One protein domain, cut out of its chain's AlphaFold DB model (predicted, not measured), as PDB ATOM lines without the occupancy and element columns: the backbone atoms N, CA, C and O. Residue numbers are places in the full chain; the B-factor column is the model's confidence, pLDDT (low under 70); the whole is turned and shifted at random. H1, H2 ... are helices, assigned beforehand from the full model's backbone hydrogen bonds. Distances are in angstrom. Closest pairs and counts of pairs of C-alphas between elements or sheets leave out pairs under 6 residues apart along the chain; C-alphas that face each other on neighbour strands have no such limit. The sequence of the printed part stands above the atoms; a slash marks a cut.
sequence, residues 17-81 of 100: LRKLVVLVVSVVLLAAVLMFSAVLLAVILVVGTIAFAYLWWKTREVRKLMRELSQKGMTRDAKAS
ATOM      1  N   LEU A  17      22.890 -10.706 -16.564       71.81
ATOM      2  CA  LEU A  17      22.892 -11.275 -15.217       71.81
ATOM      3  C   LEU A  17      23.971 -10.678 -14.298       71.81
ATOM      4  O   LEU A  17      23.670 -10.310 -13.169       71.81
ATOM      5  N   ARG A  18      25.220 -10.540 -14.764       75.25
ATOM      6  CA  ARG A  18      26.306  -9.919 -13.988       75.25
ATOM      7  C   ARG A  18      26.000  -8.456 -13.679       75.25
ATOM      8  O   ARG A  18      26.243  -8.019 -12.560       75.25
ATOM      9  N   LYS A  19      25.440  -7.713 -14.640       77.69
ATOM     10  CA  LYS A  19      24.983  -6.331 -14.415       77.69
ATOM     11  C   LYS A  19      23.889  -6.265 -13.347       77.69
ATOM     12  O   LYS A  19      23.962  -5.407 -12.474       77.69
ATOM     13  N   LEU A  20      22.929  -7.191 -13.382       82.12
ATOM     14  CA  LEU A  20      21.851  -7.264 -12.395       82.12
ATOM     15  C   LEU A  20      22.381  -7.560 -10.985       82.12
ATOM     16  O   LEU A  20      22.006  -6.882 -10.036       82.12
ATOM     17  N   VAL A  21      23.306  -8.516 -10.853       81.94
ATOM     18  CA  VAL A  21      23.939  -8.850  -9.566       81.94
ATOM     19  C   VAL A  21      24.701  -7.655  -9.002       81.94
ATOM     20  O   VAL A  21      24.541  -7.326  -7.832       81.94
ATOM     21  N   VAL A  22      25.495  -6.973  -9.830       84.19
ATOM     22  CA  VAL A  22      26.248  -5.784  -9.399       84.19
ATOM     23  C   VAL A  22      25.303  -4.664  -8.953       84.19
ATOM     24  O   VAL A  22      25.562  -4.027  -7.935       84.19
ATOM     25  N   LEU A  23      24.187  -4.461  -9.659       83.69
ATOM     26  CA  LEU A  23      23.177  -3.473  -9.286       83.69
ATOM     27  C   LEU A  23      22.546  -3.806  -7.926       83.69
ATOM     28  O   LEU A  23      22.516  -2.947  -7.049       83.69
ATOM     29  N   VAL A  24      22.136  -5.055  -7.700       81.81
ATOM     30  CA  VAL A  24      21.591  -5.493  -6.402       81.81
ATOM     31  C   VAL A  24      22.609  -5.288  -5.276       81.81
ATOM     32  O   VAL A  24      22.273  -4.712  -4.245       81.81
ATOM     33  N   VAL A  25      23.868  -5.679  -5.489       83.69
ATOM     34  CA  VAL A  25      24.949  -5.495  -4.506       83.69
ATOM     35  C   VAL A  25      25.162  -4.013  -4.185       83.69
ATOM     36  O   VAL A  25      25.287  -3.659  -3.014       83.69
ATOM     37  N   SER A  26      25.140  -3.134  -5.191       83.31
ATOM     38  CA  SER A  26      25.282  -1.688  -4.974       83.31
ATOM     39  C   SER A  26      24.136  -1.083  -4.160       83.31
ATOM     40  O   SER A  26      24.390  -0.261  -3.284       83.31
ATOM     41  N   VAL A  27      22.895  -1.522  -4.389       80.00
ATOM     42  CA  VAL A  27      21.723  -1.051  -3.634       80.00
ATOM     43  C   VAL A  27      21.802  -1.510  -2.176       80.00
ATOM     44  O   VAL A  27      21.523  -0.721  -1.277       80.00
ATOM     45  N   VAL A  28      22.252  -2.746  -1.924       76.19
ATOM     46  CA  VAL A  28      22.491  -3.248  -0.559       76.19
ATOM     47  C   VAL A  28      23.573  -2.439   0.151       76.19
ATOM     48  O   VAL A  28      23.379  -2.057   1.300       76.19
ATOM     49  N   LEU A  29      24.691  -2.154  -0.519       80.12
ATOM     50  CA  LEU A  29      25.777  -1.340   0.036       80.12
ATOM     51  C   LEU A  29      25.320   0.093   0.338       80.12
ATOM     52  O   LEU A  29      25.617   0.608   1.411       80.12
ATOM     53  N   LEU A  30      24.559   0.721  -0.562       78.88
ATOM     54  CA  LEU A  30      23.988   2.054  -0.336       78.88
ATOM     55  C   LEU A  30      23.034   2.074   0.859       78.88
ATOM     56  O   LEU A  30      23.114   2.977   1.689       78.88
ATOM     57  N   ALA A  31      22.172   1.064   0.982       69.00
ATOM     58  CA  ALA A  31      21.312   0.920   2.148       69.00
ATOM     59  C   ALA A  31      22.149   0.739   3.426       69.00
ATOM     60  O   ALA A  31      21.899   1.443   4.403       69.00
ATOM     61  N   ALA A  32      23.164  -0.141   3.397       66.69
ATOM     62  CA  ALA A  32      24.064  -0.443   4.518       66.69
ATOM     63  C   ALA A  32      24.744   0.800   5.100       66.69
ATOM     64  O   ALA A  32      24.924   0.893   6.312       66.69
ATOM     65  N   VAL A  33      25.081   1.764   4.242       69.00
ATOM     66  CA  VAL A  33      25.718   3.024   4.640       69.00
ATOM     67  C   VAL A  33      24.719   4.022   5.254       69.00
ATOM     68  O   VAL A  33      25.135   4.860   6.049       69.00
ATOM     69  N   LEU A  34      23.417   3.948   4.939       68.00
ATOM     70  CA  LEU A  34      22.454   5.008   5.275       68.00
ATOM     71  C   LEU A  34      21.724   4.864   6.628       68.00
ATOM     72  O   LEU A  34      21.466   5.898   7.235       68.00
ATOM     73  N   MET A  35      21.395   3.668   7.149       64.94
ATOM     74  CA  MET A  35      20.728   3.527   8.470       64.94
ATOM     75  C   MET A  35      20.840   2.128   9.100       64.94
ATOM     76  O   MET A  35      20.272   1.167   8.600       64.94
ATOM     77  N   PHE A  36      21.447   2.012  10.283       64.75
ATOM     78  CA  PHE A  36      21.810   0.729  10.916       64.75
ATOM     79  C   PHE A  36      20.650  -0.270  11.169       64.75
ATOM     80  O   PHE A  36      20.876  -1.476  11.143       64.75
ATOM     81  N   SER A  37      19.403   0.187  11.372       70.88
ATOM     82  CA  SER A  37      18.259  -0.704  11.680       70.88
ATOM     83  C   SER A  37      17.495  -1.198  10.437       70.88
ATOM     84  O   SER A  37      17.255  -2.395  10.283       70.88
ATOM     85  N   ALA A  38      17.180  -0.310   9.486       73.44
ATOM     86  CA  ALA A  38      16.490  -0.684   8.241       73.44
ATOM     87  C   ALA A  38      17.346  -1.589   7.329       73.44
ATOM     88  O   ALA A  38      16.826  -2.360   6.520       73.44
ATOM     89  N   VAL A  39      18.668  -1.531   7.499       73.88
ATOM     90  CA  VAL A  39      19.652  -2.325   6.757       73.88
ATOM     91  C   VAL A  39      19.490  -3.814   6.978       73.88
ATOM     92  O   VAL A  39      19.562  -4.579   6.020       73.88
ATOM     93  N   LEU A  40      19.238  -4.235   8.215       78.75
ATOM     94  CA  LEU A  40      19.142  -5.653   8.550       78.75
ATOM     95  C   LEU A  40      17.978  -6.309   7.794       78.75
ATOM     96  O   LEU A  40      18.138  -7.374   7.198       78.75
ATOM     97  N   LEU A  41      16.837  -5.616   7.719       80.88
ATOM     98  CA  LEU A  41      15.667  -6.063   6.965       80.88
ATOM     99  C   LEU A  41      15.948  -6.094   5.453       80.88
ATOM    100  O   LEU A  41      15.650  -7.092   4.794       80.88
ATOM    101  N   ALA A  42      16.584  -5.054   4.905       78.38
ATOM    102  CA  ALA A  42      16.955  -5.008   3.490       78.38
ATOM    103  C   ALA A  42      17.913  -6.147   3.099       78.38
ATOM    104  O   ALA A  42      17.711  -6.802   2.076       78.38
ATOM    105  N   VAL A  43      18.917  -6.436   3.933       80.75
ATOM    106  CA  VAL A  43      19.864  -7.540   3.716       80.75
ATOM    107  C   VAL A  43      19.139  -8.884   3.720       80.75
ATOM    108  O   VAL A  43      19.365  -9.684   2.814       80.75
ATOM    109  N   ILE A  44      18.233  -9.124   4.674       86.19
ATOM    110  CA  ILE A  44      17.444 -10.366   4.724       86.19
ATOM    111  C   ILE A  44      16.601 -10.527   3.455       86.19
ATOM    112  O   ILE A  44      16.585 -11.612   2.878       86.19
ATOM    113  N   LEU A  45      15.945  -9.463   2.979       84.94
ATOM    114  CA  LEU A  45      15.151  -9.520   1.747       84.94
ATOM    115  C   LEU A  45      16.007  -9.815   0.513       84.94
ATOM    116  O   LEU A  45      15.609 -10.626  -0.327       84.94
ATOM    117  N   VAL A  46      17.189  -9.205   0.399       84.62
ATOM    118  CA  VAL A  46      18.087  -9.452  -0.737       84.62
ATOM    119  C   VAL A  46      18.673 -10.860  -0.688       84.62
ATOM    120  O   VAL A  46      18.624 -11.587  -1.679       84.62
ATOM    121  N   VAL A  47      19.195 -11.287   0.459       86.25
ATOM    122  CA  VAL A  47      19.744 -12.641   0.609       86.25
ATOM    123  C   VAL A  47      18.644 -13.683   0.409       86.25
ATOM    124  O   VAL A  47      18.858 -14.660  -0.305       86.25
ATOM    125  N   GLY A  48      17.450 -13.446   0.956       89.44
ATOM    126  CA  GLY A  48      16.283 -14.309   0.790       89.44
ATOM    127  C   GLY A  48      15.854 -14.443  -0.669       89.44
ATOM    128  O   GLY A  48      15.648 -15.559  -1.139       89.44
ATOM    129  N   THR A  49      15.789 -13.343  -1.423       89.81
ATOM    130  CA  THR A  49      15.445 -13.384  -2.857       89.81
ATOM    131  C   THR A  49      16.520 -14.064  -3.700       89.81
ATOM    132  O   THR A  49      16.180 -14.858  -4.578       89.81
ATOM    133  N   ILE A  50      17.807 -13.831  -3.419       86.56
ATOM    134  CA  ILE A  50      18.910 -14.519  -4.108       86.56
ATOM    135  C   ILE A  50      18.876 -16.019  -3.808       86.56
ATOM    136  O   ILE A  50      18.960 -16.828  -4.732       86.56
ATOM    137  N   ALA A  51      18.720 -16.400  -2.539       88.25
ATOM    138  CA  ALA A  51      18.619 -17.795  -2.130       88.25
ATOM    139  C   ALA A  51      17.397 -18.465  -2.768       88.25
ATOM    140  O   ALA A  51      17.520 -19.559  -3.309       88.25
ATOM    141  N   PHE A  52      16.245 -17.792  -2.793       88.75
ATOM    142  CA  PHE A  52      15.035 -18.296  -3.435       88.75
ATOM    143  C   PHE A  52      15.222 -18.487  -4.944       88.75
ATOM    144  O   PHE A  52      14.923 -19.557  -5.471       88.75
ATOM    145  N   ALA A  53      15.782 -17.497  -5.643       88.69
ATOM    146  CA  ALA A  53      16.080 -17.595  -7.071       88.69
ATOM    147  C   ALA A  53      17.098 -18.708  -7.368       88.69
ATOM    148  O   ALA A  53      16.938 -19.455  -8.335       88.69
ATOM    149  N   TYR A  54      18.118 -18.862  -6.520       85.69
ATOM    150  CA  TYR A  54      19.099 -19.938  -6.628       85.69
ATOM    151  C   TYR A  54      18.462 -21.311  -6.404       85.69
ATOM    152  O   TYR A  54      18.684 -22.219  -7.202       85.69
ATOM    153  N   LEU A  55      17.631 -21.462  -5.370       85.94
ATOM    154  CA  LEU A  55      16.898 -22.697  -5.090       85.94
ATOM    155  C   LEU A  55      15.942 -23.043  -6.234       85.94
ATOM    156  O   LEU A  55      15.901 -24.194  -6.665       85.94
ATOM    157  N   TRP A  56      15.244 -22.054  -6.791       85.62
ATOM    158  CA  TRP A  56      14.388 -22.216  -7.968       85.62
ATOM    159  C   TRP A  56      15.180 -22.645  -9.213       85.62
ATOM    160  O   TRP A  56      14.737 -23.482 -10.001       85.62
ATOM    161  N   TRP A  57      16.384 -22.104  -9.402       81.75
ATOM    162  CA  TRP A  57      17.262 -22.514 -10.498       81.75
ATOM    163  C   TRP A  57      17.828 -23.920 -10.280       81.75
ATOM    164  O   TRP A  57      17.909 -24.722 -11.213       81.75
ATOM    165  N   LYS A  58      18.181 -24.254  -9.037       77.06
ATOM    166  CA  LYS A  58      18.751 -25.551  -8.676       77.06
ATOM    167  C   LYS A  58      17.719 -26.664  -8.790       77.06
ATOM    168  O   LYS A  58      18.043 -27.699  -9.364       77.06
ATOM    169  N   THR A  59      16.476 -26.456  -8.357       75.88
ATOM    170  CA  THR A  59      15.387 -27.428  -8.577       75.88
ATOM    171  C   THR A  59      15.112 -27.655 -10.067       75.88
ATOM    172  O   THR A  59      14.750 -28.763 -10.464       75.88
ATOM    173  N   ARG A  60      15.381 -26.669 -10.935       75.56
ATOM    174  CA  ARG A  60      15.333 -26.852 -12.396       75.56
ATOM    175  C   ARG A  60      16.483 -27.718 -12.934       75.56
ATOM    176  O   ARG A  60      16.260 -28.524 -13.836       75.56
ATOM    177  N   GLU A  61      17.685 -27.597 -12.374       70.75
ATOM    178  CA  GLU A  61      18.867 -28.413 -12.714       70.75
ATOM    179  C   GLU A  61      18.794 -29.849 -12.159       70.75
ATOM    180  O   GLU A  61      19.303 -30.775 -12.791       70.75
ATOM    181  N   VAL A  62      18.097 -30.079 -11.038       72.00
ATOM    182  CA  VAL A  62      17.860 -31.427 -10.473       72.00
ATOM    183  C   VAL A  62      17.200 -32.357 -11.496       72.00
ATOM    184  O   VAL A  62      17.507 -33.547 -11.553       72.00
ATOM    185  N   ARG A  63      16.365 -31.809 -12.385       70.25
ATOM    186  CA  ARG A  63      15.730 -32.577 -13.463       70.25
ATOM    187  C   ARG A  63      16.736 -33.109 -14.494       70.25
ATOM    188  O   ARG A  63      16.500 -34.166 -15.072       70.25
ATOM    189  N   LYS A  64      17.860 -32.413 -14.716       69.19
ATOM    190  CA  LYS A  64      18.957 -32.900 -15.575       69.19
ATOM    191  C   LYS A  64      19.766 -33.986 -14.875       69.19
ATOM    192  O   LYS A  64      20.037 -35.015 -15.485       69.19
ATOM    193  N   LEU A  65      20.060 -33.788 -13.591       73.56
ATOM    194  CA  LEU A  65      20.769 -34.764 -12.758       73.56
ATOM    195  C   LEU A  65      20.017 -36.097 -12.668       73.56
ATOM    196  O   LEU A  65      20.627 -37.150 -12.805       73.56
ATOM    197  N   MET A  66      18.687 -36.075 -12.522       71.19
ATOM    198  CA  MET A  66      17.877 -37.301 -12.548       71.19
ATOM    199  C   MET A  66      17.911 -38.013 -13.900       71.19
ATOM    200  O   MET A  66      17.855 -39.236 -13.940       71.19
ATOM    201  N   ARG A  67      18.028 -37.275 -15.008       71.75
ATOM    202  CA  ARG A  67      18.121 -37.863 -16.351       71.75
ATOM    203  C   ARG A  67      19.456 -38.576 -16.554       71.75
ATOM    204  O   ARG A  67      19.474 -39.686 -17.066       71.75
ATOM    205  N   GLU A  68      20.545 -37.976 -16.087       72.75
ATOM    206  CA  GLU A  68      21.881 -38.578 -16.108       72.75
ATOM    207  C   GLU A  68      21.978 -39.796 -15.173       72.75
ATOM    208  O   GLU A  68      22.472 -40.853 -15.566       72.75
ATOM    209  N   LEU A  69      21.426 -39.689 -13.959       70.94
ATOM    210  CA  LEU A  69      21.338 -40.800 -13.009       70.94
ATOM    211  C   LEU A  69      20.454 -41.936 -13.530       70.94
ATOM    212  O   LEU A  69      20.827 -43.095 -13.394       70.94
ATOM    213  N   SER A  70      19.322 -41.625 -14.163       70.25
ATOM    214  CA  SER A  70      18.431 -42.620 -14.767       70.25
ATOM    215  C   SER A  70      19.082 -43.302 -15.968       70.25
ATOM    216  O   SER A  70      18.977 -44.512 -16.093       70.25
ATOM    217  N   GLN A  71      19.843 -42.584 -16.795       67.69
ATOM    218  CA  GLN A  71      20.581 -43.178 -17.915       67.69
ATOM    219  C   GLN A  71      21.732 -44.084 -17.432       67.69
ATOM    220  O   GLN A  71      21.982 -45.148 -18.004       67.69
ATOM    221  N   LYS A  72      22.399 -43.712 -16.331       65.62
ATOM    222  CA  LYS A  72      23.435 -44.525 -15.674       65.62
ATOM    223  C   LYS A  72      22.861 -45.717 -14.891       65.62
ATOM    224  O   LYS A  72      23.500 -46.760 -14.816       65.62
ATOM    225  N   GLY A  73      21.667 -45.569 -14.321       64.88
ATOM    226  CA  GLY A  73      20.906 -46.645 -13.681       64.88
ATOM    227  C   GLY A  73      20.387 -47.644 -14.709       64.88
ATOM    228  O   GLY A  73      20.667 -48.826 -14.601       64.88
ATOM    229  N   MET A  74      19.776 -47.161 -15.792       61.38
ATOM    230  CA  MET A  74      19.223 -47.986 -16.868       61.38
ATOM    231  C   MET A  74      20.292 -48.782 -17.623       61.38
ATOM    232  O   MET A  74      20.047 -49.919 -17.999       61.38
ATOM    233  N   THR A  75      21.499 -48.241 -17.810       60.88
ATOM    234  CA  THR A  75      22.634 -49.008 -18.366       60.88
ATOM    235  C   THR A  75      23.146 -50.087 -17.409       60.88
ATOM    236  O   THR A  75      23.645 -51.118 -17.859       60.88
ATOM    237  N   ARG A  76      23.002 -49.885 -16.095       59.88
ATOM    238  CA  ARG A  76      23.382 -50.855 -15.062       59.88
ATOM    239  C   ARG A  76      22.316 -51.944 -14.888       59.88
ATOM    240  O   ARG A  76      22.678 -53.113 -14.842       59.88
ATOM    241  N   ASP A  77      21.037 -51.573 -14.903       58.19
ATOM    242  CA  ASP A  77      19.891 -52.489 -14.867       58.19
ATOM    243  C   ASP A  77      19.748 -53.286 -16.167       58.19
ATOM    244  O   ASP A  77      19.498 -54.482 -16.117       58.19
ATOM    245  N   ALA A  78      19.992 -52.686 -17.338       59.25
ATOM    246  CA  ALA A  78      20.035 -53.431 -18.598       59.25
ATOM    247  C   ALA A  78      21.178 -54.460 -18.613       59.25
ATOM    248  O   ALA A  78      21.021 -55.540 -19.175       59.25
ATOM    249  N   LYS A  79      22.313 -54.160 -17.966       58.47
ATOM    250  CA  LYS A  79      23.423 -55.108 -17.820       58.47
ATOM    251  C   LYS A  79      23.122 -56.213 -16.797       58.47
ATOM    252  O   LYS A  79      23.509 -57.346 -17.039       58.47
ATOM    253  N   ALA A  80      22.421 -55.903 -15.705       59.03
ATOM    254  CA  ALA A  80      22.013 -56.883 -14.694       59.03
ATOM    255  C   ALA A  80      20.837 -57.773 -15.149       59.03
ATOM    256  O   ALA A  80      20.802 -58.956 -14.838       59.03
ATOM    257  N   SER A  81      19.898 -57.233 -15.932       58.12
ATOM    258  CA  SER A  81      18.729 -57.953 -16.466       58.12
ATOM    259  C   SER A  81      19.102 -59.029 -17.497       58.12
ATOM    260  O   SER A  81      18.413 -60.033 -17.623       58.12
TER     261      SER A  81
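Overview. This is residues 17 to 81 of the 100 residues of an uncharacterized protein of Gallionellaceae bacterium (UniProt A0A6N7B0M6). A lopsided helical hairpin: the short helix H1 leads through a tight turn into the much longer H2, and the two make a narrow V, meeting near the turn. H2 makes the length of the domain, and its residues 51 to 81 stick out as a long arm, with a kink of 27 degrees near residue 60. The printed part has 65 residues, with two named helices in the order H1, H2 and no named strand, and its class is all helix. It is extended, with a radius of gyration of the C-alphas of 20.6 A, and its C-alphas span 67 by 23 by 11 A, a rod in outline.

Arrangement. H1, residues 17 to 34, and H2, residues 38 to 81, form a helical hairpin. They touch, and the closest C-alphas, those of Ala 32 and Val 39, are 5.3 A apart. H1 touches H2 with residues 24 to 32 alone, and H2 touches H1 with residues 38 to 46 alone. They run opposite ways at a shallow tilt of 32 degrees, only just short of steep. Their centres are 25.7 A apart. In H1 every O i to N i+4 pair is within hydrogen-bond range; in H2 38 of 40 are.

Along the chain. H1 begins at C-alpha 17 at (22.892, -11.275, -15.217) and measures 26.2 A from first to last C-alpha. H2 has 44 residues, from C-alpha 38 at (16.490, -0.684, 8.241) to C-alpha 81 at (18.729, -57.953, -16.466), 62.4 A from first to last C-alpha.

Size, cuts and confidence. The two C-alphas farthest apart are those of Leu 34 and Ser 81, at 66.7 A. The link from H1 to H2 is tight, with 3 residues, and residues 33 to 38 stand free. The printed part has no cut. The mean pLDDT of the printed part is 75.2, and it is under 70 at residues 31 to 36, residue 64 and residues 71 to 81.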